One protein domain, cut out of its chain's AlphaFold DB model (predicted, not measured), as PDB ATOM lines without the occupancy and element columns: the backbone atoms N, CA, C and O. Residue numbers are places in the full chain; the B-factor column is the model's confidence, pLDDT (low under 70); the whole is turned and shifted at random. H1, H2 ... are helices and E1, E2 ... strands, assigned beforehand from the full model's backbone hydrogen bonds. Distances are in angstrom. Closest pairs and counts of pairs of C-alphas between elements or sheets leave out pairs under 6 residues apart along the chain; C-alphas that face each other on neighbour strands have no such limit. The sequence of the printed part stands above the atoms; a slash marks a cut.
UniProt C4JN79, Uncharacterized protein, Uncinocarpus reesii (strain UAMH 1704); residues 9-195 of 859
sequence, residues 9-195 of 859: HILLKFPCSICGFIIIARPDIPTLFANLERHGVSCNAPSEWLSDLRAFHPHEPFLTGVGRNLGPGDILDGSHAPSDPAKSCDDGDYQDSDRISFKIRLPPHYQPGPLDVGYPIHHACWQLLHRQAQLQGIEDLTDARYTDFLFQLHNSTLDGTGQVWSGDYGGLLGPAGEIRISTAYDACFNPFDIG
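What this domain is: This is residues 9 to 195 of the 859 residues of an uncharacterized protein of Uncinocarpus reesii (strain UAMH 1704) (UniProt C4JN79). Mostly loops, with little regular structure, surround a small, strongly twisted antiparallel sheet, E4 E3 E2 E1 E5; H2 stands up from it, H3 packs on E1 and E5, and H1 and H4 are off it. The 187 printed residues, 65 in named elements, run H1 E1 E2 E3 E4 E5 H2 H3 H4, class mixed. The whole is compact, radius of gyration of the C-alphas 16.2 A, spans 45 by 43 by 42 A.

Where its parts are: E1 is residues 52 to 56, E2 67 to 69, E3 79 to 82, E4 99 to 101, E5 119 to 122. H2, 123 to 136, spans 20.2 A; H3 is 144 to 155. H1, 26 to 38, begins at C-alpha (2.026, 24.754, 17.110); H4, 181 to 187, ends at C-alpha (-12.677, 26.023, 24.041).

How they stand to each other: E1 to E4 form a meander, each strand the antiparallel neighbour of the one before; N 53 and O 67 are 2.9 A apart. H2 lies over E5, height over the sheet 10.8 A. Not every O i to N i+4 pair is within hydrogen-bond range in H1, 7 of 9, and H4, 2 of 3.

The domain as a whole: The printed part has no cut; H3 to H4 is a long link. 78 residues have pLDDT under 70.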
ATOM      1  N   HIS A   9      -7.417  16.278   8.426       48.09
ATOM      2  CA  HIS A   9      -6.020  16.386   8.867       48.09
ATOM      3  C   HIS A   9      -5.840  16.807  10.344       48.09
ATOM      4  O   HIS A   9      -4.774  16.609  10.916       48.09
ATOM      5  N   ILE A  10      -6.873  17.361  10.989       51.62
ATOM      6  CA  ILE A  10      -6.886  17.724  12.417       51.62
ATOM      7  C   ILE A  10      -7.365  16.541  13.289       51.62
ATOM      8  O   ILE A  10      -7.157  16.563  14.497       51.62
ATOM      9  N   LEU A  11      -7.953  15.484  12.709       43.41
ATOM     10  CA  LEU A  11      -8.575  14.381  13.464       43.41
ATOM     11  C   LEU A  11      -7.585  13.382  14.095       43.41
ATOM     12  O   LEU A  11      -7.983  12.629  14.977       43.41
ATOM     13  N   LEU A  12      -6.308  13.378  13.700       48.88
ATOM     14  CA  LEU A  12      -5.253  12.538  14.298       48.88
ATOM     15  C   LEU A  12      -4.666  13.154  15.584       48.88
ATOM     16  O   LEU A  12      -3.453  13.136  15.787       48.88
ATOM     17  N   LYS A  13      -5.496  13.792  16.416       63.22
ATOM     18  CA  LYS A  13      -5.015  14.628  17.525       63.22
ATOM     19  C   LYS A  13      -5.778  14.414  18.822       63.22
ATOM     20  O   LYS A  13      -6.965  14.104  18.849       63.22
ATOM     21  N   PHE A  14      -5.043  14.613  19.904       70.06
ATOM     22  CA  PHE A  14      -5.375  14.106  21.223       70.06
ATOM     23  C   PHE A  14      -6.194  15.130  22.016       70.06
ATOM     24  O   PHE A  14      -5.766  16.284  22.123       70.06
ATOM     25  N   PRO A  15      -7.357  14.756  22.575       76.88
ATOM     26  CA  PRO A  15      -8.098  15.634  23.466       76.88
ATOM     27  C   PRO A  15      -7.365  15.760  24.805       76.88
ATOM     28  O   PRO A  15      -6.967  14.762  25.401       76.88
ATOM     29  N   CYS A  16      -7.239  16.986  25.310       83.94
ATOM     30  CA  CYS A  16      -6.845  17.242  26.691       83.94
ATOM     31  C   CYS A  16      -7.843  16.572  27.643       83.94
ATOM     32  O   CYS A  16      -9.029  16.913  27.616       83.94
ATOM     33  N   SER A  17      -7.374  15.682  28.518       79.81
ATOM     34  CA  SER A  17      -8.242  14.845  29.362       79.81
ATOM     35  C   SER A  17      -9.104  15.619  30.374       79.81
ATOM     36  O   SER A  17     -10.072  15.080  30.893       79.81
ATOM     37  N   ILE A  18      -8.806  16.902  30.617       83.50
ATOM     38  CA  ILE A  18      -9.581  17.786  31.505       83.50
ATOM     39  C   ILE A  18     -10.618  18.634  30.750       83.50
ATOM     40  O   ILE A  18     -11.688  18.919  31.283       83.50
ATOM     41  N   CYS A  19     -10.325  19.074  29.519       84.19
ATOM     42  CA  CYS A  19     -11.184  20.024  28.797       84.19
ATOM     43  C   CYS A  19     -11.769  19.505  27.480       84.19
ATOM     44  O   CYS A  19     -12.537  20.235  26.848       84.19
ATOM     45  N   GLY A  20     -11.397  18.302  27.042       78.62
ATOM     46  CA  GLY A  20     -11.867  17.656  25.815       78.62
ATOM     47  C   GLY A  20     -11.417  18.288  24.506       78.62
ATOM     48  O   GLY A  20     -11.671  17.731  23.440       78.62
ATOM     49  N   PHE A  21     -10.781  19.456  24.560       83.12
ATOM     50  CA  PHE A  21     -10.323  20.147  23.371       83.12
ATOM     51  C   PHE A  21      -9.007  19.552  22.889       83.12
ATOM     52  O   PHE A  21      -8.162  19.168  23.700       83.12
ATOM     53  N   ILE A  22      -8.853  19.475  21.571       80.94
ATOM     54  CA  ILE A  22      -7.655  18.943  20.929       80.94
ATOM     55  C   ILE A  22      -6.440  19.783  21.318       80.94
ATOM     56  O   ILE A  22      -6.482  21.006  21.208       80.94
ATOM     57  N   ILE A  23      -5.357  19.108  21.692       82.81
ATOM     58  CA  ILE A  23      -4.025  19.697  21.816       82.81
ATOM     59  C   ILE A  23      -3.417  19.788  20.416       82.81
ATOM     60  O   ILE A  23      -3.248  18.788  19.710       82.81
ATOM     61  N   ILE A  24      -3.131  21.010  19.985       82.62
ATOM     62  CA  ILE A  24      -2.840  21.366  18.600       82.62
ATOM     63  C   ILE A  24      -1.336  21.544  18.423       82.62
ATOM     64  O   ILE A  24      -0.710  22.320  19.134       82.62
ATOM     65  N   ALA A  25      -0.763  20.874  17.424       82.88
ATOM     66  CA  ALA A  25       0.594  21.149  16.969       82.88
ATOM     67  C   ALA A  25       0.780  22.650  16.679       82.88
ATOM     68  O   ALA A  25      -0.012  23.219  15.924       82.88
ATOM     69  N   ARG A  26       1.815  23.294  17.237       82.25
ATOM     70  CA  ARG A  26       2.026  24.754  17.110       82.25
ATOM     71  C   ARG A  26       1.943  25.282  15.655       82.25
ATOM     72  O   ARG A  26       1.310  26.322  15.468       82.25
ATOM     73  N   PRO A  27       2.450  24.576  14.615       82.25
ATOM     74  CA  PRO A  27       2.294  24.988  13.211       82.25
ATOM     75  C   PRO A  27       0.848  25.003  12.678       82.25
ATOM     76  O   PRO A  27       0.548  25.744  11.746       82.25
ATOM     77  N   ASP A  28      -0.063  24.217  13.259       82.75
ATOM     78  CA  ASP A  28      -1.463  24.109  12.819       82.75
ATOM     79  C   ASP A  28      -2.395  25.145  13.466       82.75
ATOM     80  O   ASP A  28      -3.531  25.322  13.015       82.75
ATOM     81  N   ILE A  29      -1.944  25.837  14.515       84.19
ATOM     82  CA  ILE A  29      -2.749  26.830  15.240       84.19
ATOM     83  C   ILE A  29      -3.250  27.957  14.306       84.19
ATOM     84  O   ILE A  29      -4.460  28.209  14.308       84.19
ATOM     85  N   PRO A  30      -2.422  28.580  13.435       86.81
ATOM     86  CA  PRO A  30      -2.907  29.559  12.456       86.81
ATOM     87  C   PRO A  30      -3.968  28.984  11.507       86.81
ATOM     88  O   PRO A  30      -4.929  29.670  11.159       86.81
ATOM     89  N   THR A  31      -3.843  27.708  11.128       84.50
ATOM     90  CA  THR A  31      -4.804  27.013  10.258       84.50
ATOM     91  C   THR A  31      -6.145  26.777  10.955       84.50
ATOM     92  O   THR A  31      -7.189  26.901  10.311       84.50
ATOM     93  N   LEU A  32      -6.165  26.484  12.264       82.62
ATOM     94  CA  LEU A  32      -7.418  26.460  13.025       82.62
ATOM     95  C   LEU A  32      -8.074  27.845  13.032       82.62
ATOM     96  O   LEU A  32      -9.251  27.959  12.693       82.62
ATOM     97  N   PHE A  33      -7.328  28.887  13.398       83.88
ATOM     98  CA  PHE A  33      -7.883  30.230  13.581       83.88
ATOM     99  C   PHE A  33      -8.418  30.794  12.255       83.88
ATOM    100  O   PHE A  33      -9.569  31.222  12.200       83.88
ATOM    101  N   ALA A  34      -7.681  30.637  11.151       85.12
ATOM    102  CA  ALA A  34      -8.158  30.997   9.814       85.12
ATOM    103  C   ALA A  34      -9.406  30.201   9.372       85.12
ATOM    104  O   ALA A  34     -10.221  30.704   8.598       85.12
ATOM    105  N   ASN A  35      -9.593  28.962   9.845       81.19
ATOM    106  CA  ASN A  35     -10.830  28.211   9.607       81.19
ATOM    107  C   ASN A  35     -11.996  28.717  10.469       81.19
ATOM    108  O   ASN A  35     -13.106  28.830   9.955       81.19
ATOM    109  N   LEU A  36     -11.766  29.072  11.735       78.44
ATOM    110  CA  LEU A  36     -12.787  29.692  12.588       78.44
ATOM    111  C   LEU A  36     -13.265  31.028  11.985       78.44
ATOM    112  O   LEU A  36     -14.469  31.230  11.810       78.44
ATOM    113  N   GLU A  37     -12.345  31.884  11.540       83.38
ATOM    114  CA  GLU A  37     -12.670  33.172  10.913       83.38
ATOM    115  C   GLU A  37     -13.526  33.024   9.646       83.38
ATOM    116  O   GLU A  37     -14.527  33.729   9.496       83.38
ATOM    117  N   ARG A  38     -13.222  32.044   8.776       81.00
ATOM    118  CA  ARG A  38     -14.049  31.704   7.593       81.00
ATOM    119  C   ARG A  38     -15.493  31.334   7.944       81.00
ATOM    120  O   ARG A  38     -16.375  31.453   7.095       81.00
ATOM    121  N   HIS A  39     -15.741  30.891   9.174       73.12
ATOM    122  CA  HIS A  39     -17.066  30.551   9.689       73.12
ATOM    123  C   HIS A  39     -17.678  31.648  10.578       73.12
ATOM    124  O   HIS A  39     -18.669  31.399  11.262       73.12
ATOM    125  N   GLY A  40     -17.139  32.872  10.521       76.31
ATOM    126  CA  GLY A  40     -17.644  34.039  11.253       76.31
ATOM    127  C   GLY A  40     -17.183  34.106  12.711       76.31
ATOM    128  O   GLY A  40     -17.755  34.855  13.497       76.31
ATOM    129  N   VAL A  41     -16.170  33.319  13.080       72.75
ATOM    130  CA  VAL A  41     -15.705  33.147  14.456       72.75
ATOM    131  C   VAL A  41     -14.316  33.774  14.608       72.75
ATOM    132  O   VAL A  41     -13.298  33.109  14.438       72.75
ATOM    133  N   SER A  42     -14.265  35.075  14.910       71.81
ATOM    134  CA  SER A  42     -13.001  35.769  15.197       71.81
ATOM    135  C   SER A  42     -12.517  35.462  16.618       71.81
ATOM    136  O   SER A  42     -13.280  35.548  17.587       71.81
ATOM    137  N   CYS A  43     -11.241  35.098  16.746       68.00
ATOM    138  CA  CYS A  43     -10.613  34.745  18.015       68.00
ATOM    139  C   CYS A  43      -9.258  35.456  18.151       68.00
ATOM    140  O   CYS A  43      -8.245  34.989  17.647       68.00
ATOM    141  N   ASN A  44      -9.238  36.576  18.877       66.88
ATOM    142  CA  ASN A  44      -8.015  37.327  19.197       66.88
ATOM    143  C   ASN A  44      -7.334  36.827  20.490       66.88
ATOM    144  O   ASN A  44      -6.661  37.595  21.176       66.88
ATOM    145  N   ALA A  45      -7.578  35.574  20.887       66.88
ATOM    146  CA  ALA A  45      -6.989  34.994  22.091       66.88
ATOM    147  C   ALA A  45      -5.502  34.662  21.869       66.88
ATOM    148  O   ALA A  45      -5.146  34.242  20.765       66.88
ATOM    149  N   PRO A  46      -4.638  34.763  22.901       74.56
ATOM    150  CA  PRO A  46      -3.335  34.109  22.851       74.56
ATOM    151  C   PRO A  46      -3.575  32.613  22.637       74.56
ATOM    152  O   PRO A  46      -4.318  31.986  23.392       74.56
ATOM    153  N   SER A  47      -3.007  32.060  21.571       80.06
ATOM    154  CA  SER A  47      -3.375  30.740  21.050       80.06
ATOM    155  C   SER A  47      -2.357  29.645  21.376       80.06
ATOM    156  O   SER A  47      -2.676  28.465  21.282       80.06
ATOM    157  N   GLU A  48      -1.158  30.023  21.822       83.81
ATOM    158  CA  GLU A  48      -0.005  29.131  22.031       83.81
ATOM    159  C   GLU A  48      -0.255  28.055  23.100       83.81
ATOM    160  O   GLU A  48       0.183  26.915  22.937       83.81
ATOM    161  N   TRP A  49      -1.097  28.369  24.093       87.75
ATOM    162  CA  TRP A  49      -1.545  27.440  25.141       87.75
ATOM    163  C   TRP A  49      -2.237  26.176  24.604       87.75
ATOM    164  O   TRP A  49      -2.369  25.202  25.339       87.75
ATOM    165  N   LEU A  50      -2.695  26.193  23.344       87.06
ATOM    166  CA  LEU A  50      -3.258  25.034  22.646       87.06
ATOM    167  C   LEU A  50      -2.182  24.027  22.213       87.06
ATOM    168  O   LEU A  50      -2.506  22.871  21.961       87.06
ATOM    169  N   SER A  51      -0.918  24.454  22.128       87.19
ATOM    170  CA  SER A  51       0.243  23.579  21.920       87.19
ATOM    171  C   SER A  51       0.973  23.216  23.212       87.19
ATOM    172  O   SER A  51       1.591  22.152  23.254       87.19
ATOM    173  N   ASP A  52       0.886  24.054  24.251       90.38
ATOM    174  CA  ASP A  52       1.577  23.847  25.530       90.38
ATOM    175  C   ASP A  52       0.841  22.812  26.402       90.38
ATOM    176  O   ASP A  52      -0.345  22.957  26.724       90.38
ATOM    177  N   LEU A  53       1.542  21.757  26.818       90.25
ATOM    178  CA  LEU A  53       0.951  20.585  27.468       90.25
ATOM    179  C   LEU A  53       1.830  20.017  28.592       90.25
ATOM    180  O   LEU A  53       3.029  20.261  28.659       90.25
ATOM    181  N   ARG A  54       1.216  19.220  29.462       90.38
ATOM    182  CA  ARG A  54       1.872  18.279  30.381       90.38
ATOM    183  C   ARG A  54       1.290  16.885  30.138       90.38
ATOM    184  O   ARG A  54       0.184  16.781  29.602       90.38
ATOM    185  N   ALA A  55       1.995  15.835  30.537       84.44
ATOM    186  CA  ALA A  55       1.501  14.464  30.453       84.44
ATOM    187  C   ALA A  55       1.735  13.680  31.751       84.44
ATOM    188  O   ALA A  55       2.721  13.920  32.443       84.44
ATOM    189  N   PHE A  56       0.851  12.726  32.058       79.69
ATOM    190  CA  PHE A  56       1.134  11.662  33.032       79.69
ATOM    191  C   PHE A  56       1.818  10.496  32.322       79.69
ATOM    192  O   PHE A  56       1.265   9.989  31.342       79.69
ATOM    193  N   HIS A  57       2.996  10.092  32.790       72.00
ATOM    194  CA  HIS A  57       3.790   9.018  32.190       72.00
ATOM    195  C   HIS A  57       3.338   7.622  32.687       72.00
ATOM    196  O   HIS A  57       2.868   7.528  33.821       72.00
ATOM    197  N   PRO A  58       3.412   6.535  31.878       58.72
ATOM    198  CA  PRO A  58       2.768   5.270  32.240       58.72
ATOM    199  C   PRO A  58       3.652   4.202  32.885       58.72
ATOM    200  O   PRO A  58       3.119   3.256  33.458       58.72
ATOM    201  N   HIS A  59       4.977   4.310  32.766       61.31
ATOM    202  CA  HIS A  59       5.913   3.342  33.359       61.31
ATOM    203  C   HIS A  59       6.403   3.769  34.747       61.31
ATOM    204  O   HIS A  59       6.745   2.927  35.569       61.31
ATOM    205  N   GLU A  60       6.360   5.071  35.012       66.56
ATOM    206  CA  GLU A  60       6.561   5.691  36.318       66.56
ATOM    207  C   GLU A  60       5.504   6.808  36.414       66.56
ATOM    208  O   GLU A  60       5.449   7.630  35.495       66.56
ATOM    209  N   PRO A  61       4.644   6.839  37.446       69.12
ATOM    210  CA  PRO A  61       3.450   7.696  37.507       69.12
ATOM    211  C   PRO A  61       3.741   9.171  37.865       69.12
ATOM    212  O   PRO A  61       3.095   9.765  38.728       69.12
ATOM    213  N   PHE A  62       4.702   9.800  37.184       78.56
ATOM    214  CA  PHE A  62       5.016  11.224  37.340       78.56
ATOM    215  C   PHE A  62       4.301  12.107  36.300       78.56
ATOM    216  O   PHE A  62       3.833  11.653  35.249       78.56
ATOM    217  N   LEU A  63       4.245  13.407  36.597       87.19
ATOM    218  CA  LEU A  63       3.782  14.462  35.696       87.19
ATOM    219  C   LEU A  63       4.986  15.128  35.011       87.19
ATOM    220  O   LEU A  63       5.881  15.617  35.695       87.19
ATOM    221  N   THR A  64       4.991  15.221  33.681       88.06
ATOM    222  CA  THR A  64       6.058  15.924  32.944       88.06
ATOM    223  C   THR A  64       6.069  17.430  33.217       88.06
ATOM    224  O   THR A  64       5.037  18.029  33.548       88.06
ATOM    225  N   GLY A  65       7.197  18.079  32.921       88.00
ATOM    226  CA  GLY A  65       7.302  19.527  32.728       88.00
ATOM    227  C   GLY A  65       6.417  20.065  31.596       88.00
ATOM    228  O   GLY A  65       5.635  19.336  30.975       88.00
ATOM    229  N   VAL A  66       6.531  21.365  31.314       91.69
ATOM    230  CA  VAL A  66       5.764  22.037  30.252       91.69
ATOM    231  C   VAL A  66       6.365  21.718  28.886       91.69
ATOM    232  O   VAL A  66       7.351  22.310  28.450       91.69
ATOM    233  N   GLY A  67       5.756  20.749  28.215       88.50
ATOM    234  CA  GLY A  67       6.082  20.346  26.860       88.50
ATOM    235  C   GLY A  67       5.239  21.027  25.796       88.50
ATOM    236  O   GLY A  67       4.342  21.823  26.083       88.50
ATOM    237  N   ARG A  68       5.501  20.654  24.542       85.81
ATOM    238  CA  ARG A  68       4.755  21.126  23.374       85.81
ATOM    239  C   ARG A  68       4.432  20.024  22.389       85.81
ATOM    240  O   ARG A  68       5.262  19.161  22.104       85.81
ATOM    241  N   ASN A  69       3.255  20.145  21.784       80.00
ATOM    242  CA  ASN A  69       2.944  19.478  20.528       80.00
ATOM    243  C   ASN A  69       3.560  20.287  19.373       80.00
ATOM    244  O   ASN A  69       3.149  21.420  19.099       80.00
ATOM    245  N   LEU A  70       4.555  19.710  18.701       74.88
ATOM    246  CA  LEU A  70       5.183  20.284  17.505       74.88
ATOM    247  C   LEU A  70       4.545  19.750  16.213       74.88
ATOM    248  O   LEU A  70       4.660  20.386  15.167       74.88
ATOM    249  N   GLY A  71       3.806  18.643  16.306       66.94
ATOM    250  CA  GLY A  71       3.204  17.938  15.179       66.94
ATOM    251  C   GLY A  71       4.144  16.909  14.544       66.94
ATOM    252  O   GLY A  71       5.290  16.766  14.970       66.94
ATOM    253  N   PRO A  72       3.662  16.159  13.539       59.94
ATOM    254  CA  PRO A  72       4.471  15.171  12.833       59.94
ATOM    255  C   PRO A  72       5.524  15.863  11.953       59.94
ATOM    256  O   PRO A  72       5.224  16.305  10.844       59.94
ATOM    257  N   GLY A  73       6.752  15.964  12.464       52.12
ATOM    258  CA  GLY A  73       7.946  16.222  11.656       52.12
ATOM    259  C   GLY A  73       8.540  14.924  11.097       52.12
ATOM    260  O   GLY A  73       7.941  13.857  11.215       52.12
ATOM    261  N   ASP A  74       9.755  14.995  10.549       39.81
ATOM    262  CA  ASP A  74      10.487  13.821  10.031       39.81
ATOM    263  C   ASP A  74      10.896  12.804  11.123       39.81
ATOM    264  O   ASP A  74      11.350  11.702  10.819       39.81
ATOM    265  N   ILE A  75      10.714  13.155  12.402       45.62
ATOM    266  CA  ILE A  75      10.833  12.257  13.555       45.62
ATOM    267  C   ILE A  75       9.415  11.933  14.042       45.62
ATOM    268  O   ILE A  75       8.611  12.834  14.277       45.62
ATOM    269  N   LEU A  76       9.124  10.641  14.229       44.78
ATOM    270  CA  LEU A  76       7.788  10.091  14.528       44.78
ATOM    271  C   LEU A  76       7.185  10.513  15.888       44.78
ATOM    272  O   LEU A  76       6.046  10.159  16.187       44.78
ATOM    273  N   ASP A  77       7.920  11.287  16.685       53.97
ATOM    274  CA  ASP A  77       7.606  11.656  18.065       53.97
ATOM    275  C   ASP A  77       7.288  13.153  18.181       53.97
ATOM    276  O   ASP A  77       8.032  13.932  18.770       53.97
ATOM    277  N   GLY A  78       6.162  13.572  17.597       62.59
ATOM    278  CA  GLY A  78       5.755  14.982  17.459       62.59
ATOM    279  C   GLY A  78       5.382  15.736  18.749       62.59
ATOM    280  O   GLY A  78       4.694  16.759  18.688       62.59
ATOM    281  N   SER A  79       5.750  15.230  19.926       74.06
ATOM    282  CA  SER A  79       5.506  15.862  21.227       74.06
ATOM    283  C   SER A  79       6.624  15.531  22.216       74.06
ATOM    284  O   SER A  79       7.041  14.380  22.347       74.06
ATOM    285  N   HIS A  80       7.102  16.559  22.918       78.56
ATOM    286  CA  HIS A  80       8.180  16.451  23.903       78.56
ATOM    287  C   HIS A  80       7.852  17.296  25.131       78.56
ATOM    288  O   HIS A  80       7.299  18.389  24.983       78.56
ATOM    289  N   ALA A  81       8.271  16.847  26.311       84.50
ATOM    290  CA  ALA A  81       8.304  17.655  27.528       84.50
ATOM    291  C   ALA A  81       9.575  17.365  28.343       84.50
ATOM    292  O   ALA A  81      10.164  16.293  28.168       84.50
ATOM    293  N   PRO A  82       9.971  18.268  29.254       86.12
ATOM    294  CA  PRO A  82      10.942  17.941  30.289       86.12
ATOM    295  C   PRO A  82      10.441  16.788  31.169       86.12
ATOM    296  O   PRO A  82       9.244  16.703  31.456       86.12
ATOM    297  N   SER A  83      11.355  15.948  31.651       80.75
ATOM    298  CA  SER A  83      11.073  14.989  32.729       80.75
ATOM    299  C   SER A  83      10.601  15.692  34.010       80.75
ATOM    300  O   SER A  83       9.581  15.328  34.588       80.75
ATOM    301  N   ASP A  84      11.319  16.742  34.402       82.88
ATOM    302  CA  ASP A  84      11.097  17.544  35.604       82.88
ATOM    303  C   ASP A  84       9.777  18.353  35.536       82.88
ATOM    304  O   ASP A  84       9.645  19.214  34.658       82.88
ATOM    305  N   PRO A  85       8.812  18.152  36.462       84.62
ATOM    306  CA  PRO A  85       7.559  18.907  36.495       84.62
ATOM    307  C   PRO A  85       7.739  20.421  36.684       84.62
ATOM    308  O   PRO A  85       6.821  21.172  36.335       84.62
ATOM    309  N   ALA A  86       8.869  20.902  37.205       85.12
ATOM    310  CA  ALA A  86       9.124  22.328  37.388       85.12
ATOM    311  C   ALA A  86       9.543  23.043  36.088       85.12
ATOM    312  O   ALA A  86       9.245  24.230  35.940       85.12
ATOM    313  N   LYS A  87      10.183  22.336  35.146       87.31
ATOM    314  CA  LYS A  87      10.760  22.909  33.913       87.31
ATOM    315  C   LYS A  87       9.739  23.153  32.797       87.31
ATOM    316  O   LYS A  87       8.662  22.549  32.744       87.31
ATOM    317  N   SER A  88      10.138  23.977  31.833       87.94
ATOM    318  CA  SER A  88       9.493  24.240  30.547       87.94
ATOM    319  C   SER A  88      10.452  24.004  29.378       87.94
ATOM    320  O   SER A  88      11.652  24.235  29.476       87.94
ATOM    321  N   CYS A  89       9.913  23.629  28.218       82.56
ATOM    322  CA  CYS A  89      10.658  23.594  26.955       82.56
ATOM    323  C   CYS A  89      11.021  24.988  26.382       82.56
ATOM    324  O   CYS A  89      11.617  25.059  25.308       82.56
ATOM    325  N   ASP A  90      10.648  26.078  27.065       82.00
ATOM    326  CA  ASP A  90      11.132  27.448  26.810       82.00
ATOM    327  C   ASP A  90      12.331  27.856  27.685       82.00
ATOM    328  O   ASP A  90      12.918  28.914  27.444       82.00
ATOM    329  N   ASP A  91      12.675  27.078  28.717       83.69
ATOM    330  CA  ASP A  91      13.706  27.480  29.674       83.69
ATOM    331  C   ASP A  91      15.091  27.449  29.009       83.69
ATOM    332  O   ASP A  91      15.454  26.501  28.313       83.69
ATOM    333  N   GLY A  92      15.875  28.516  29.188       74.38
ATOM    334  CA  GLY A  92      17.118  28.736  28.433       74.38
ATOM    335  C   GLY A  92      18.260  27.758  28.747       74.38
ATOM    336  O   GLY A  92      19.277  27.771  28.055       74.38
ATOM    337  N   ASP A  93      18.104  26.937  29.783       73.06
ATOM    338  CA  ASP A  93      18.989  25.844  30.189       73.06
ATOM    339  C   ASP A  93      18.452  24.449  29.806       73.06
ATOM    340  O   ASP A  93      19.118  23.447  30.076       73.06
ATOM    341  N   TYR A  94      17.285  24.362  29.153       66.94
ATOM    342  CA  TYR A  94      16.698  23.101  28.699       66.94
ATOM    343  C   TYR A  94      17.548  22.457  27.595       66.94
ATOM    344  O   TYR A  94      17.593  22.922  26.454       66.94
ATOM    345  N   GLN A  95      18.233  21.365  27.940       65.81
ATOM    346  CA  GLN A  95      19.033  20.579  27.004       65.81
ATOM    347  C   GLN A  95      18.215  19.428  26.419       65.81
ATOM    348  O   GLN A  95      17.367  18.840  27.087       65.81
ATOM    349  N   ASP A  96      18.524  19.042  25.180       61.47
ATOM    350  CA  ASP A  96      17.820  17.960  24.482       61.47
ATOM    351  C   ASP A  96      17.976  16.577  25.152       61.47
ATOM    352  O   ASP A  96      17.215  15.666  24.835       61.47
ATOM    353  N   SER A  97      18.900  16.434  26.111       59.31
ATOM    354  CA  SER A  97      19.033  15.277  27.010       59.31
ATOM    355  C   SER A  97      17.889  15.121  28.015       59.31
ATOM    356  O   SER A  97      17.616  14.005  28.446       59.31
ATOM    357  N   ASP A  98      17.226  16.217  28.391       61.62
ATOM    358  CA  ASP A  98      16.158  16.242  29.402       61.62
ATOM    359  C   ASP A  98      14.772  15.974  28.777       61.62
ATOM    360  O   ASP A  98      13.751  15.970  29.473       61.62
ATOM    361  N   ARG A  99      14.724  15.763  27.452       66.88
ATOM    362  CA  ARG A  99      13.505  15.475  26.693       66.88
ATOM    363  C   ARG A  99      12.999  14.068  26.982       66.88
ATOM    364  O   ARG A  99      13.613  13.088  26.569       66.88
ATOM    365  N   ILE A 100      11.783  13.980  27.510       65.44
ATOM    366  CA  ILE A 100      10.955  12.791  27.330       65.44
ATOM    367  C   ILE A 100      10.094  13.005  26.084       65.44
ATOM    368  O   ILE A 100       9.217  13.873  26.036       65.44
ATOM    369  N   SER A 101      10.365  12.209  25.053       63.06
ATOM    370  CA  SER A 101       9.442  11.961  23.948       63.06
ATOM    371  C   SER A 101       8.394  10.945  24.393       63.06
ATOM    372  O   SER A 101       8.756   9.844  24.795       63.06
ATOM    373  N   PHE A 102       7.111  11.284  24.281       62.31
ATOM    374  CA  PHE A 102       6.012  10.365  24.586       62.31
ATOM    375  C   PHE A 102       4.998  10.329  23.443       62.31
ATOM    376  O   PHE A 102       4.590  11.355  22.891       62.31
ATOM    377  N   LYS A 103       4.555   9.119  23.107       60.31
ATOM    378  CA  LYS A 103       3.577   8.850  22.051       60.31
ATOM    379  C   LYS A 103       2.185   8.931  22.646       60.31
ATOM    380  O   LYS A 103       1.674   7.967  23.202       60.31
ATOM    381  N   ILE A 104       1.572  10.104  22.549       58.47
ATOM    382  CA  ILE A 104       0.231  10.351  23.088       58.47
ATOM    383  C   ILE A 104      -0.774   9.313  22.516       58.47
ATOM    384  O   ILE A 104      -0.693   8.931  21.346       58.47
ATOM    385  N   ARG A 105      -1.691   8.795  23.351       52.06
ATOM    386  CA  ARG A 105      -2.494   7.584  23.054       52.06
ATOM    387  C   ARG A 105      -3.530   7.797  21.941       52.06
ATOM    388  O   ARG A 105      -4.415   8.638  22.080       52.06
ATOM    389  N   LEU A 106      -3.502   6.966  20.892       44.41
ATOM    390  CA  LEU A 106      -4.624   6.791  19.952       44.41
ATOM    391  C   LEU A 106      -5.462   5.550  20.326       44.41
ATOM    392  O   LEU A 106      -4.940   4.435  20.270       44.41
ATOM    393  N   PRO A 107      -6.763   5.694  20.629       38.50
ATOM    394  CA  PRO A 107      -7.692   4.567  20.683       38.50
ATOM    395  C   PRO A 107      -8.098   4.066  19.281       38.50
ATOM    396  O   PRO A 107      -8.246   4.879  18.370       38.50
ATOM    397  N   PRO A 108      -8.465   2.783  19.115       44.12
ATOM    398  CA  PRO A 108      -7.796   1.614  19.677       44.12
ATOM    399  C   PRO A 108      -7.544   0.569  18.562       44.12
ATOM    400  O   PRO A 108      -8.309  -0.381  18.390       44.12
ATOM    401  N   HIS A 109      -6.488   0.754  17.761       39.19
ATOM    402  CA  HIS A 109      -6.150  -0.139  16.631       39.19
ATOM    403  C   HIS A 109      -4.682  -0.606  16.596       39.19
ATOM    404  O   HIS A 109      -4.268  -1.236  15.626       39.19
ATOM    405  N   TYR A 110      -3.894  -0.328  17.640       40.53
ATOM    406  CA  TYR A 110      -2.517  -0.816  17.767       40.53
ATOM    407  C   TYR A 110      -2.361  -1.766  18.956       40.53
ATOM    408  O   TYR A 110      -3.075  -1.660  19.951       40.53
ATOM    409  N   GLN A 111      -1.453  -2.731  18.802       40.41
ATOM    410  CA  GLN A 111      -1.239  -3.834  19.740       40.41
ATOM    411  C   GLN A 111      -0.625  -3.366  21.075       40.41
ATOM    412  O   GLN A 111       0.043  -2.329  21.105       40.41
ATOM    413  N   PRO A 112      -0.798  -4.138  22.170       38.78
ATOM    414  CA  PRO A 112      -0.178  -3.857  23.464       38.78
ATOM    415  C   PRO A 112       1.335  -4.137  23.432       38.78
ATOM    416  O   PRO A 112       1.805  -5.180  23.878       38.78
ATOM    417  N   GLY A 113       2.100  -3.194  22.884       44.00
ATOM    418  CA  GLY A 113       3.541  -3.083  23.111       44.00
ATOM    419  C   GLY A 113       3.846  -2.088  24.239       44.00
ATOM    420  O   GLY A 113       3.039  -1.182  24.467       44.00
ATOM    421  N   PRO A 114       4.996  -2.213  24.930       41.34
ATOM    422  CA  PRO A 114       5.474  -1.175  25.835       41.34
ATOM    423  C   PRO A 114       5.792   0.078  25.013       41.34
ATOM    424  O   PRO A 114       6.621   0.046  24.102       41.34
ATOM    425  N   LEU A 115       5.068   1.157  25.287       49.16
ATOM    426  CA  LEU A 115       5.206   2.445  24.623       49.16
ATOM    427  C   LEU A 115       4.979   3.540  25.663       49.16
ATOM    428  O   LEU A 115       4.031   3.471  26.448       49.16
ATOM    429  N   ASP A 116       5.813   4.572  25.599       54.50
ATOM    430  CA  ASP A 116       5.829   5.725  26.498       54.50
ATOM    431  C   ASP A 116       4.628   6.635  26.206       54.50
ATOM    432  O   ASP A 116       4.707   7.651  25.513       54.50
ATOM    433  N   VAL A 117       3.452   6.189  26.643       56.31
ATOM    434  CA  VAL A 117       2.150   6.745  26.275       56.31
ATOM    435  C   VAL A 117       1.628   7.680  27.358       56.31
ATOM    436  O   VAL A 117       1.006   7.261  28.332       56.31
ATOM    437  N   GLY A 118       1.863   8.975  27.156       66.19
ATOM    438  CA  GLY A 118       1.404  10.023  28.061       66.19
ATOM    439  C   GLY A 118      -0.089  10.356  27.925       66.19
ATOM    440  O   GLY A 118      -0.593  10.517  26.808       66.19
ATOM    441  N   TYR A 119      -0.783  10.541  29.053       77.56
ATOM    442  CA  TYR A 119      -2.128  11.141  29.088       77.56
ATOM    443  C   TYR A 119      -2.027  12.670  29.108       77.56
ATOM    444  O   TYR A 119      -1.477  13.207  30.069       77.56
ATOM    445  N   PRO A 120      -2.512  13.389  28.078       82.00
ATOM    446  CA  PRO A 120      -2.096  14.762  27.846       82.00
ATOM    447  C   PRO A 120      -3.104  15.779  28.409       82.00
ATOM    448  O   PRO A 120      -4.323  15.651  28.268       82.00
ATOM    449  N   ILE A 121      -2.597  16.855  29.004       88.19
ATOM    450  CA  ILE A 121      -3.402  17.950  29.550       88.19
ATOM    451  C   ILE A 121      -2.782  19.278  29.104       88.19
ATOM    452  O   ILE A 121      -1.594  19.510  29.315       88.19
ATOM    453  N   HIS A 122      -3.578  20.176  28.510       90.88
ATOM    454  CA  HIS A 122      -3.149  21.553  28.218       90.88
ATOM    455  C   HIS A 122      -2.575  22.204  29.482       90.88
ATOM    456  O   HIS A 122      -3.215  22.137  30.535       90.88
ATOM    457  N   HIS A 123      -1.447  22.911  29.389       92.12
ATOM    458  CA  HIS A 123      -0.794  23.511  30.559       92.12
ATOM    459  C   HIS A 123      -1.756  24.387  31.387       92.12
ATOM    460  O   HIS A 123      -1.842  24.245  32.606       92.12
ATOM    461  N   ALA A 124      -2.580  25.200  30.720       90.25
ATOM    462  CA  ALA A 124      -3.620  26.010  31.358       90.25
ATOM    463  C   ALA A 124      -4.715  25.196  32.080       90.25
ATOM    464  O   ALA A 124      -5.274  25.644  33.079       90.25
ATOM    465  N   CYS A 125      -5.042  23.996  31.590       90.38
ATOM    466  CA  CYS A 125      -6.000  23.109  32.252       90.38
ATOM    467  C   CYS A 125      -5.388  22.458  33.499       90.38
ATOM    468  O   CYS A 125      -6.086  22.319  34.501       90.38
ATOM    469  N   TRP A 126      -4.085  22.144  33.475       91.44
ATOM    470  CA  TRP A 126      -3.350  21.741  34.675       91.44
ATOM    471  C   TRP A 126      -3.283  22.875  35.707       91.44
ATOM    472  O   TRP A 126      -3.628  22.658  36.863       91.44
ATOM    473  N   GLN A 127      -2.924  24.098  35.299       90.50
ATOM    474  CA  GLN A 127      -2.905  25.266  36.192       90.50
ATOM    475  C   GLN A 127      -4.273  25.514  36.853       90.50
ATOM    476  O   GLN A 127      -4.344  25.796  38.050       90.50
ATOM    477  N   LEU A 128      -5.366  25.366  36.096       88.69
ATOM    478  CA  LEU A 128      -6.733  25.479  36.608       88.69
ATOM    479  C   LEU A 128      -7.073  24.373  37.623       88.69
ATOM    480  O   LEU A 128      -7.622  24.685  38.679       88.69
ATOM    481  N   LEU A 129      -6.731  23.115  37.322       90.00
ATOM    482  CA  LEU A 129      -6.930  21.960  38.207       90.00
ATOM    483  C   LEU A 129      -6.126  22.114  39.508       90.00
ATOM    484  O   LEU A 129      -6.694  22.081  40.594       90.00
ATOM    485  N   HIS A 130      -4.822  22.378  39.402       90.44
ATOM    486  CA  HIS A 130      -3.920  22.562  40.540       90.44
ATOM    487  C   HIS A 130      -4.350  23.731  41.435       90.44
ATOM    488  O   HIS A 130      -4.357  23.625  42.661       90.44
ATOM    489  N   ARG A 131      -4.751  24.864  40.844       87.94
ATOM    490  CA  ARG A 131      -5.230  26.007  41.630       87.94
ATOM    491  C   ARG A 131      -6.572  25.720  42.304       87.94
ATOM    492  O   ARG A 131      -6.791  26.202  43.411       87.94
ATOM    493  N   GLN A 132      -7.443  24.924  41.686       87.25
ATOM    494  CA  GLN A 132      -8.688  24.499  42.323       87.25
ATOM    495  C   GLN A 132      -8.436  23.503  43.468       87.25
ATOM    496  O   GLN A 132      -9.076  23.620  44.510       87.25
ATOM    497  N   ALA A 133      -7.451  22.610  43.333       89.75
ATOM    498  CA  ALA A 133      -7.024  21.683  44.384       89.75
ATOM    499  C   ALA A 133      -6.541  22.433  45.644       89.75
ATOM    500  O   ALA A 133      -7.044  22.197  46.746       89.75
ATOM    501  N   GLN A 134      -5.691  23.452  45.469       89.38
ATOM    502  CA  GLN A 134      -5.268  24.365  46.545       89.38
ATOM    503  C   GLN A 134      -6.431  25.073  47.242       89.38
ATOM    504  O   GLN A 134      -6.394  25.317  48.446       89.38
ATOM    505  N   LEU A 135      -7.487  25.400  46.501       85.50
ATOM    506  CA  LEU A 135      -8.669  26.076  47.033       85.50
ATOM    507  C   LEU A 135      -9.637  25.148  47.786       85.50
ATOM    508  O   LEU A 135     -10.564  25.664  48.428       85.50
ATOM    509  N   GLN A 136      -9.404  23.832  47.722       85.81
ATOM    510  CA  GLN A 136     -10.052  22.787  48.523       85.81
ATOM    511  C   GLN A 136      -9.153  22.255  49.664       85.81
ATOM    512  O   GLN A 136      -9.669  21.623  50.580       85.81
ATOM    513  N   GLY A 137      -7.848  22.565  49.662       88.25
ATOM    514  CA  GLY A 137      -6.907  22.242  50.747       88.25
ATOM    515  C   GLY A 137      -5.740  21.319  50.372       88.25
ATOM    516  O   GLY A 137      -4.945  20.991  51.245       88.25
ATOM    517  N   ILE A 138      -5.610  20.918  49.104       89.19
ATOM    518  CA  ILE A 138      -4.460  20.143  48.613       89.19
ATOM    519  C   ILE A 138      -3.329  21.119  48.269       89.19
ATOM    520  O   ILE A 138      -3.457  21.894  47.323       89.19
ATOM    521  N   GLU A 139      -2.234  21.109  49.028       86.81
ATOM    522  CA  GLU A 139      -1.139  22.080  48.853       86.81
ATOM    523  C   GLU A 139      -0.436  21.941  47.488       86.81
ATOM    524  O   GLU A 139      -0.199  22.946  46.801       86.81
ATOM    525  N   ASP A 140      -0.184  20.694  47.079       86.31
ATOM    526  CA  ASP A 140       0.520  20.301  45.858       86.31
ATOM    527  C   ASP A 140      -0.182  19.094  45.207       86.31
ATOM    528  O   ASP A 140      -0.461  18.099  45.875       86.31
ATOM    529  N   LEU A 141      -0.487  19.186  43.907       84.88
ATOM    530  CA  LEU A 141      -1.105  18.100  43.129       84.88
ATOM    531  C   LEU A 141      -0.059  17.262  42.357       84.88
ATOM    532  O   LEU A 141      -0.427  16.359  41.609       84.88
ATOM    533  N   THR A 142       1.231  17.574  42.510       83.62
ATOM    534  CA  THR A 142       2.374  16.794  41.999       83.62
ATOM    535  C   THR A 142       2.945  15.804  43.022       83.62
ATOM    536  O   THR A 142       3.828  15.023  42.676       83.62
ATOM    537  N   ASP A 143       2.414  15.784  44.253       84.69
ATOM    538  CA  ASP A 143       2.624  14.694  45.217       84.69
ATOM    539  C   ASP A 143       2.242  13.355  44.567       84.69
ATOM    540  O   ASP A 143       1.151  13.216  44.004       84.69
ATOM    541  N   ALA A 144       3.160  12.386  44.657       81.00
ATOM    542  CA  ALA A 144       3.081  11.104  43.963       81.00
ATOM    543  C   ALA A 144       1.726  10.410  44.141       81.00
ATOM    544  O   ALA A 144       1.162   9.910  43.180       81.00
ATOM    545  N   ARG A 145       1.118  10.457  45.332       82.00
ATOM    546  CA  ARG A 145      -0.168   9.781  45.579       82.00
ATOM    547  C   ARG A 145      -1.291  10.343  44.696       82.00
ATOM    548  O   ARG A 145      -2.188   9.611  44.274       82.00
ATOM    549  N   TYR A 146      -1.251  11.644  44.398       83.56
ATOM    550  CA  TYR A 146      -2.210  12.291  43.503       83.56
ATOM    551  C   TYR A 146      -1.885  12.025  42.031       83.56
ATOM    552  O   TYR A 146      -2.816  11.828  41.250       83.56
ATOM    553  N   THR A 147      -0.610  11.984  41.629       80.44
ATOM    554  CA  THR A 147      -0.245  11.643  40.243       80.44
ATOM    555  C   THR A 147      -0.506  10.167  39.937       80.44
ATOM    556  O   THR A 147      -1.058   9.878  38.877       80.44
ATOM    557  N   ASP A 148      -0.261   9.264  40.889       77.56
ATOM    558  CA  ASP A 148      -0.650   7.850  40.880       77.56
ATOM    559  C   ASP A 148      -2.162   7.699  40.706       77.56
ATOM    560  O   ASP A 148      -2.615   7.037  39.771       77.56
ATOM    561  N   PHE A 149      -2.960   8.349  41.564       81.25
ATOM    562  CA  PHE A 149      -4.417   8.300  41.460       81.25
ATOM    563  C   PHE A 149      -4.901   8.826  40.106       81.25
ATOM    564  O   PHE A 149      -5.724   8.187  39.456       81.25
ATOM    565  N   LEU A 150      -4.386   9.974  39.648       79.44
ATOM    566  CA  LEU A 150      -4.768  10.548  38.358       79.44
ATOM    567  C   LEU A 150      -4.356   9.628  37.203       79.44
ATOM    568  O   LEU A 150      -5.157   9.414  36.293       79.44
ATOM    569  N   PHE A 151      -3.175   9.019  37.245       75.94
ATOM    570  CA  PHE A 151      -2.741   8.039  36.256       75.94
ATOM    571  C   PHE A 151      -3.650   6.797  36.233       75.94
ATOM    572  O   PHE A 151      -4.121   6.395  35.163       75.94
ATOM    573  N   GLN A 152      -3.976   6.228  37.396       72.44
ATOM    574  CA  GLN A 152      -4.927   5.118  37.516       72.44
ATOM    575  C   GLN A 152      -6.307   5.510  36.967       72.44
ATOM    576  O   GLN A 152      -6.883   4.765  36.175       72.44
ATOM    577  N   LEU A 153      -6.799   6.713  37.282       71.44
ATOM    578  CA  LEU A 153      -8.067   7.255  36.781       71.44
ATOM    579  C   LEU A 153      -8.126   7.239  35.248       71.44
ATOM    580  O   LEU A 153      -9.114   6.801  34.664       71.44
ATOM    581  N   HIS A 154      -7.045   7.653  34.588       68.44
ATOM    582  CA  HIS A 154      -6.979   7.721  33.129       68.44
ATOM    583  C   HIS A 154      -6.797   6.342  32.458       68.44
ATOM    584  O   HIS A 154      -7.175   6.181  31.293       68.44
ATOM    585  N   ASN A 155      -6.285   5.331  33.173       63.22
ATOM    586  CA  ASN A 155      -6.268   3.935  32.708       63.22
ATOM    587  C   ASN A 155      -7.559   3.168  33.033       63.22
ATOM    588  O   ASN A 155      -7.892   2.238  32.306       63.22
ATOM    589  N   SER A 156      -8.325   3.587  34.050       54.25
ATOM    590  CA  SER A 156      -9.546   2.919  34.545       54.25
ATOM    591  C   SER A 156     -10.724   2.846  33.554       54.25
ATOM    592  O   SER A 156     -11.847   2.482  33.905       54.25
ATOM    593  N   THR A 157     -10.519   3.242  32.301       51.59
ATOM    594  CA  THR A 157     -11.586   3.376  31.313       51.59
ATOM    595  C   THR A 157     -11.898   2.004  30.719       51.59
ATOM    596  O   THR A 157     -11.126   1.508  29.903       51.59
ATOM    597  N   LEU A 158     -13.037   1.413  31.092       37.50
ATOM    598  CA  LEU A 158     -13.445   0.037  30.745       37.50
ATOM    599  C   LEU A 158     -13.483  -0.316  29.241       37.50
ATOM    600  O   LEU A 158     -13.593  -1.489  28.900       37.50
ATOM    601  N   ASP A 159     -13.406   0.660  28.330       41.16
ATOM    602  CA  ASP A 159     -13.300   0.423  26.879       41.16
ATOM    603  C   ASP A 159     -11.868   0.578  26.319       41.16
ATOM    604  O   ASP A 159     -11.658   0.469  25.113       41.16
ATOM    605  N   GLY A 160     -10.873   0.836  27.175       40.41
ATOM    606  CA  GLY A 160      -9.475   1.065  26.792       40.41
ATOM    607  C   GLY A 160      -9.235   2.352  25.990       40.41
ATOM    608  O   GLY A 160      -8.129   2.557  25.487       40.41
ATOM    609  N   THR A 161     -10.247   3.219  25.836       45.06
ATOM    610  CA  THR A 161     -10.190   4.381  24.930       45.06
ATOM    611  C   THR A 161     -10.044   5.739  25.615       45.06
ATOM    612  O   THR A 161      -9.938   6.752  24.925       45.06
ATOM    613  N   GLY A 162     -10.098   5.808  26.947       45.78
ATOM    614  CA  GLY A 162     -10.211   7.075  27.674       45.78
ATOM    615  C   GLY A 162     -11.630   7.670  27.702       45.78
ATOM    616  O   GLY A 162     -11.898   8.568  28.497       45.78
ATOM    617  N   GLN A 163     -12.569   7.188  26.873       46.41
ATOM    618  CA  GLN A 163     -13.863   7.857  26.660       46.41
ATOM    619  C   GLN A 163     -14.864   7.701  27.811       46.41
ATOM    620  O   GLN A 163     -15.799   8.489  27.908       46.41
ATOM    621  N   VAL A 164     -14.703   6.724  28.709       44.91
ATOM    622  CA  VAL A 164     -15.659   6.540  29.823       44.91
ATOM    623  C   VAL A 164     -15.663   7.751  30.774       44.91
ATOM    624  O   VAL A 164     -16.722   8.152  31.251       44.91
ATOM    625  N   TRP A 165     -14.506   8.394  30.973       49.25
ATOM    626  CA  TRP A 165     -14.365   9.611  31.786       49.25
ATOM    627  C   TRP A 165     -14.626  10.912  31.017       49.25
ATOM    628  O   TRP A 165     -14.767  11.965  31.633       49.25
ATOM    629  N   SER A 166     -14.717  10.874  29.682       51.19
ATOM    630  CA  SER A 166     -14.763  12.096  28.866       51.19
ATOM    631  C   SER A 166     -16.064  12.892  29.007       51.19
ATOM    632  O   SER A 166     -16.115  14.076  28.667       51.19
ATOM    633  N   GLY A 167     -17.148  12.233  29.432       58.53
ATOM    634  CA  GLY A 167     -18.504  12.774  29.325       58.53
ATOM    635  C   GLY A 167     -18.775  13.292  27.908       58.53
ATOM    636  O   GLY A 167     -18.312  12.713  26.923       58.53
ATOM    637  N   ASP A 168     -19.457  14.433  27.807       62.72
ATOM    638  CA  ASP A 168     -19.484  15.265  26.597       62.72
ATOM    639  C   ASP A 168     -18.531  16.484  26.692       62.72
ATOM    640  O   ASP A 168     -18.585  17.393  25.860       62.72
ATOM    641  N   TYR A 169     -17.677  16.527  27.728       67.81
ATOM    642  CA  TYR A 169     -16.910  17.694  28.188       67.81
ATOM    643  C   TYR A 169     -17.726  19.005  28.236       67.81
ATOM    644  O   TYR A 169     -17.264  20.059  27.788       67.81
ATOM    645  N   GLY A 170     -18.962  18.963  28.740       65.44
ATOM    646  CA  GLY A 170     -19.849  20.125  28.796       65.44
ATOM    647  C   GLY A 170     -20.297  20.570  27.402       65.44
ATOM    648  O   GLY A 170     -20.207  21.744  27.040       65.44
ATOM    649  N   GLY A 171     -20.741  19.602  26.606       67.75
ATOM    650  CA  GLY A 171     -21.293  19.768  25.265       67.75
ATOM    651  C   GLY A 171     -20.284  19.878  24.120       67.75
ATOM    652  O   GLY A 171     -20.731  20.006  22.976       67.75
ATOM    653  N   LEU A 172     -18.975  19.823  24.390       71.25
ATOM    654  CA  LEU A 172     -17.919  19.952  23.380       71.25
ATOM    655  C   LEU A 172     -17.855  18.749  22.431       71.25
ATOM    656  O   LEU A 172     -17.678  18.950  21.229       71.25
ATOM    657  N   LEU A 173     -18.036  17.528  22.941       66.81
ATOM    658  CA  LEU A 173     -18.159  16.323  22.118       66.81
ATOM    659  C   LEU A 173     -19.633  15.998  21.846       66.81
ATOM    660  O   LEU A 173     -20.487  16.042  22.729       66.81
ATOM    661  N   GLY A 174     -19.941  15.662  20.597       62.66
ATOM    662  CA  GLY A 174     -21.210  15.058  20.210       62.66
ATOM    663  C   GLY A 174     -21.245  13.545  20.489       62.66
ATOM    664  O   GLY A 174     -20.210  12.948  20.781       62.66
ATOM    665  N   PRO A 175     -22.408  12.884  20.315       57.25
ATOM    666  CA  PRO A 175     -22.591  11.453  20.613       57.25
ATOM    667  C   PRO A 175     -21.690  10.471  19.840       57.25
ATOM    668  O   PRO A 175     -21.673   9.288  20.161       57.25
ATOM    669  N   ALA A 176     -20.969  10.944  18.819       59.25
ATOM    670  CA  ALA A 176     -20.026  10.175  18.005       59.25
ATOM    671  C   ALA A 176     -18.571  10.691  18.117       59.25
ATOM    672  O   ALA A 176     -17.765  10.451  17.224       59.25
ATOM    673  N   GLY A 177     -18.246  11.475  19.154       59.81
ATOM    674  CA  GLY A 177     -16.929  12.106  19.314       59.81
ATOM    675  C   GLY A 177     -16.667  13.306  18.389       59.81
ATOM    676  O   GLY A 177     -15.595  13.900  18.448       59.81
ATOM    677  N   GLU A 178     -17.628  13.710  17.550       64.12
ATOM    678  CA  GLU A 178     -17.500  14.919  16.724       64.12
ATOM    679  C   GLU A 178     -17.483  16.187  17.597       64.12
ATOM    680  O   GLU A 178     -18.388  16.406  18.404       64.12
ATOM    681  N   ILE A 179     -16.488  17.058  17.408       65.25
ATOM    682  CA  ILE A 179     -16.384  18.330  18.137       65.25
ATOM    683  C   ILE A 179     -17.455  19.316  17.646       65.25
ATOM    684  O   ILE A 179     -17.506  19.669  16.466       65.25
ATOM    685  N   ARG A 180     -18.289  19.823  18.562       66.06
ATOM    686  CA  ARG A 180     -19.283  20.864  18.266       66.06
ATOM    687  C   ARG A 180     -18.619  22.244  18.172       66.06
ATOM    688  O   ARG A 180     -17.935  22.680  19.097       66.06
ATOM    689  N   ILE A 181     -18.868  22.968  17.078       61.62
ATOM    690  CA  ILE A 181     -18.138  24.207  16.742       61.62
ATOM    691  C   ILE A 181     -18.433  25.378  17.691       61.62
ATOM    692  O   ILE A 181     -17.523  26.126  18.039       61.62
ATOM    693  N   SER A 182     -19.677  25.537  18.153       62.78
ATOM    694  CA  SER A 182     -20.042  26.610  19.097       62.78
ATOM    695  C   SER A 182     -19.254  26.516  20.407       62.78
ATOM    696  O   SER A 182     -18.756  27.516  20.911       62.78
ATOM    697  N   THR A 183     -19.077  25.300  20.915       63.09
ATOM    698  CA  THR A 183     -18.222  24.983  22.065       63.09
ATOM    699  C   THR A 183     -16.734  24.946  21.720       63.09
ATOM    700  O   THR A 183     -15.923  25.190  22.604       63.09
ATOM    701  N   ALA A 184     -16.353  24.682  20.465       66.56
ATOM    702  CA  ALA A 184     -14.961  24.769  20.018       66.56
ATOM    703  C   ALA A 184     -14.438  26.212  20.064       66.56
ATOM    704  O   ALA A 184     -13.294  26.420  20.454       66.56
ATOM    705  N   TYR A 185     -15.277  27.204  19.732       74.00
ATOM    706  CA  TYR A 185     -14.936  28.616  19.934       74.00
ATOM    707  C   TYR A 185     -14.662  28.916  21.404       74.00
ATOM    708  O   TYR A 185     -13.588  29.417  21.730       74.00
ATOM    709  N   ASP A 186     -15.600  28.549  22.286       71.88
ATOM    710  CA  ASP A 186     -15.421  28.707  23.728       71.88
ATOM    711  C   ASP A 186     -14.130  28.011  24.199       71.88
ATOM    712  O   ASP A 186     -13.335  28.602  24.926       71.88
ATOM    713  N   ALA A 187     -13.856  26.806  23.698       69.94
ATOM    714  CA  ALA A 187     -12.677  26.023  24.041       69.94
ATOM    715  C   ALA A 187     -11.326  26.590  23.557       69.94
ATOM    716  O   ALA A 187     -10.311  26.208  24.134       69.94
ATOM    717  N   CYS A 188     -11.285  27.505  22.579       74.62
ATOM    718  CA  CYS A 188     -10.038  28.124  22.089       74.62
ATOM    719  C   CYS A 188      -9.438  29.173  23.042       74.62
ATOM    720  O   CYS A 188      -8.275  29.552  22.889       74.62
ATOM    721  N   PHE A 189     -10.203  29.655  24.027       78.69
ATOM    722  CA  PHE A 189      -9.738  30.668  24.976       78.69
ATOM    723  C   PHE A 189      -9.100  30.008  26.193       78.69
ATOM    724  O   PHE A 189      -9.739  29.186  26.853       78.69
ATOM    725  N   ASN A 190      -7.869  30.418  26.511       79.38
ATOM    726  CA  ASN A 190      -7.110  29.919  27.652       79.38
ATOM    727  C   ASN A 190      -7.955  30.019  28.944       79.38
ATOM    728  O   ASN A 190      -8.276  31.129  29.374       79.38
ATOM    729  N   PRO A 191      -8.323  28.889  29.583       77.19
ATOM    730  CA  PRO A 191      -9.209  28.890  30.745       77.19
ATOM    731  C   PRO A 191      -8.513  29.366  32.034       77.19
ATOM    732  O   PRO A 191      -9.184  29.550  33.049       77.19
ATOM    733  N   PHE A 192      -7.194  29.580  31.988       77.50
ATOM    734  CA  PHE A 192      -6.377  30.184  33.040       77.50
ATOM    735  C   PHE A 192      -5.907  31.613  32.687       77.50
ATOM    736  O   PHE A 192      -5.444  32.328  33.573       77.50
ATOM    737  N   ASP A 193      -6.088  32.102  31.446       73.12
ATOM    738  CA  ASP A 193      -5.868  33.523  31.124       73.12
ATOM    739  C   ASP A 193      -7.028  34.378  31.642       73.12
ATOM    740  O   ASP A 193      -7.953  34.817  30.952       73.12
ATOM    741  N   ILE A 194      -6.931  34.640  32.934       62.78
ATOM    742  CA  ILE A 194      -7.802  35.531  33.677       62.78
ATOM    743  C   ILE A 194      -7.293  36.977  33.514       62.78
ATOM    744  O   ILE A 194      -7.837  37.887  34.129       62.78
ATOM    745  N   GLY A 195      -6.295  37.263  32.668       62.81
ATOM    746  CA  GLY A 195      -5.774  38.608  32.412       62.81
ATOM    747  C   GLY A 195      -6.861  39.573  31.938       62.81
ATOM    748  O   GLY A 195      -6.979  40.683  32.468       62.81
TER     749      GLY A 195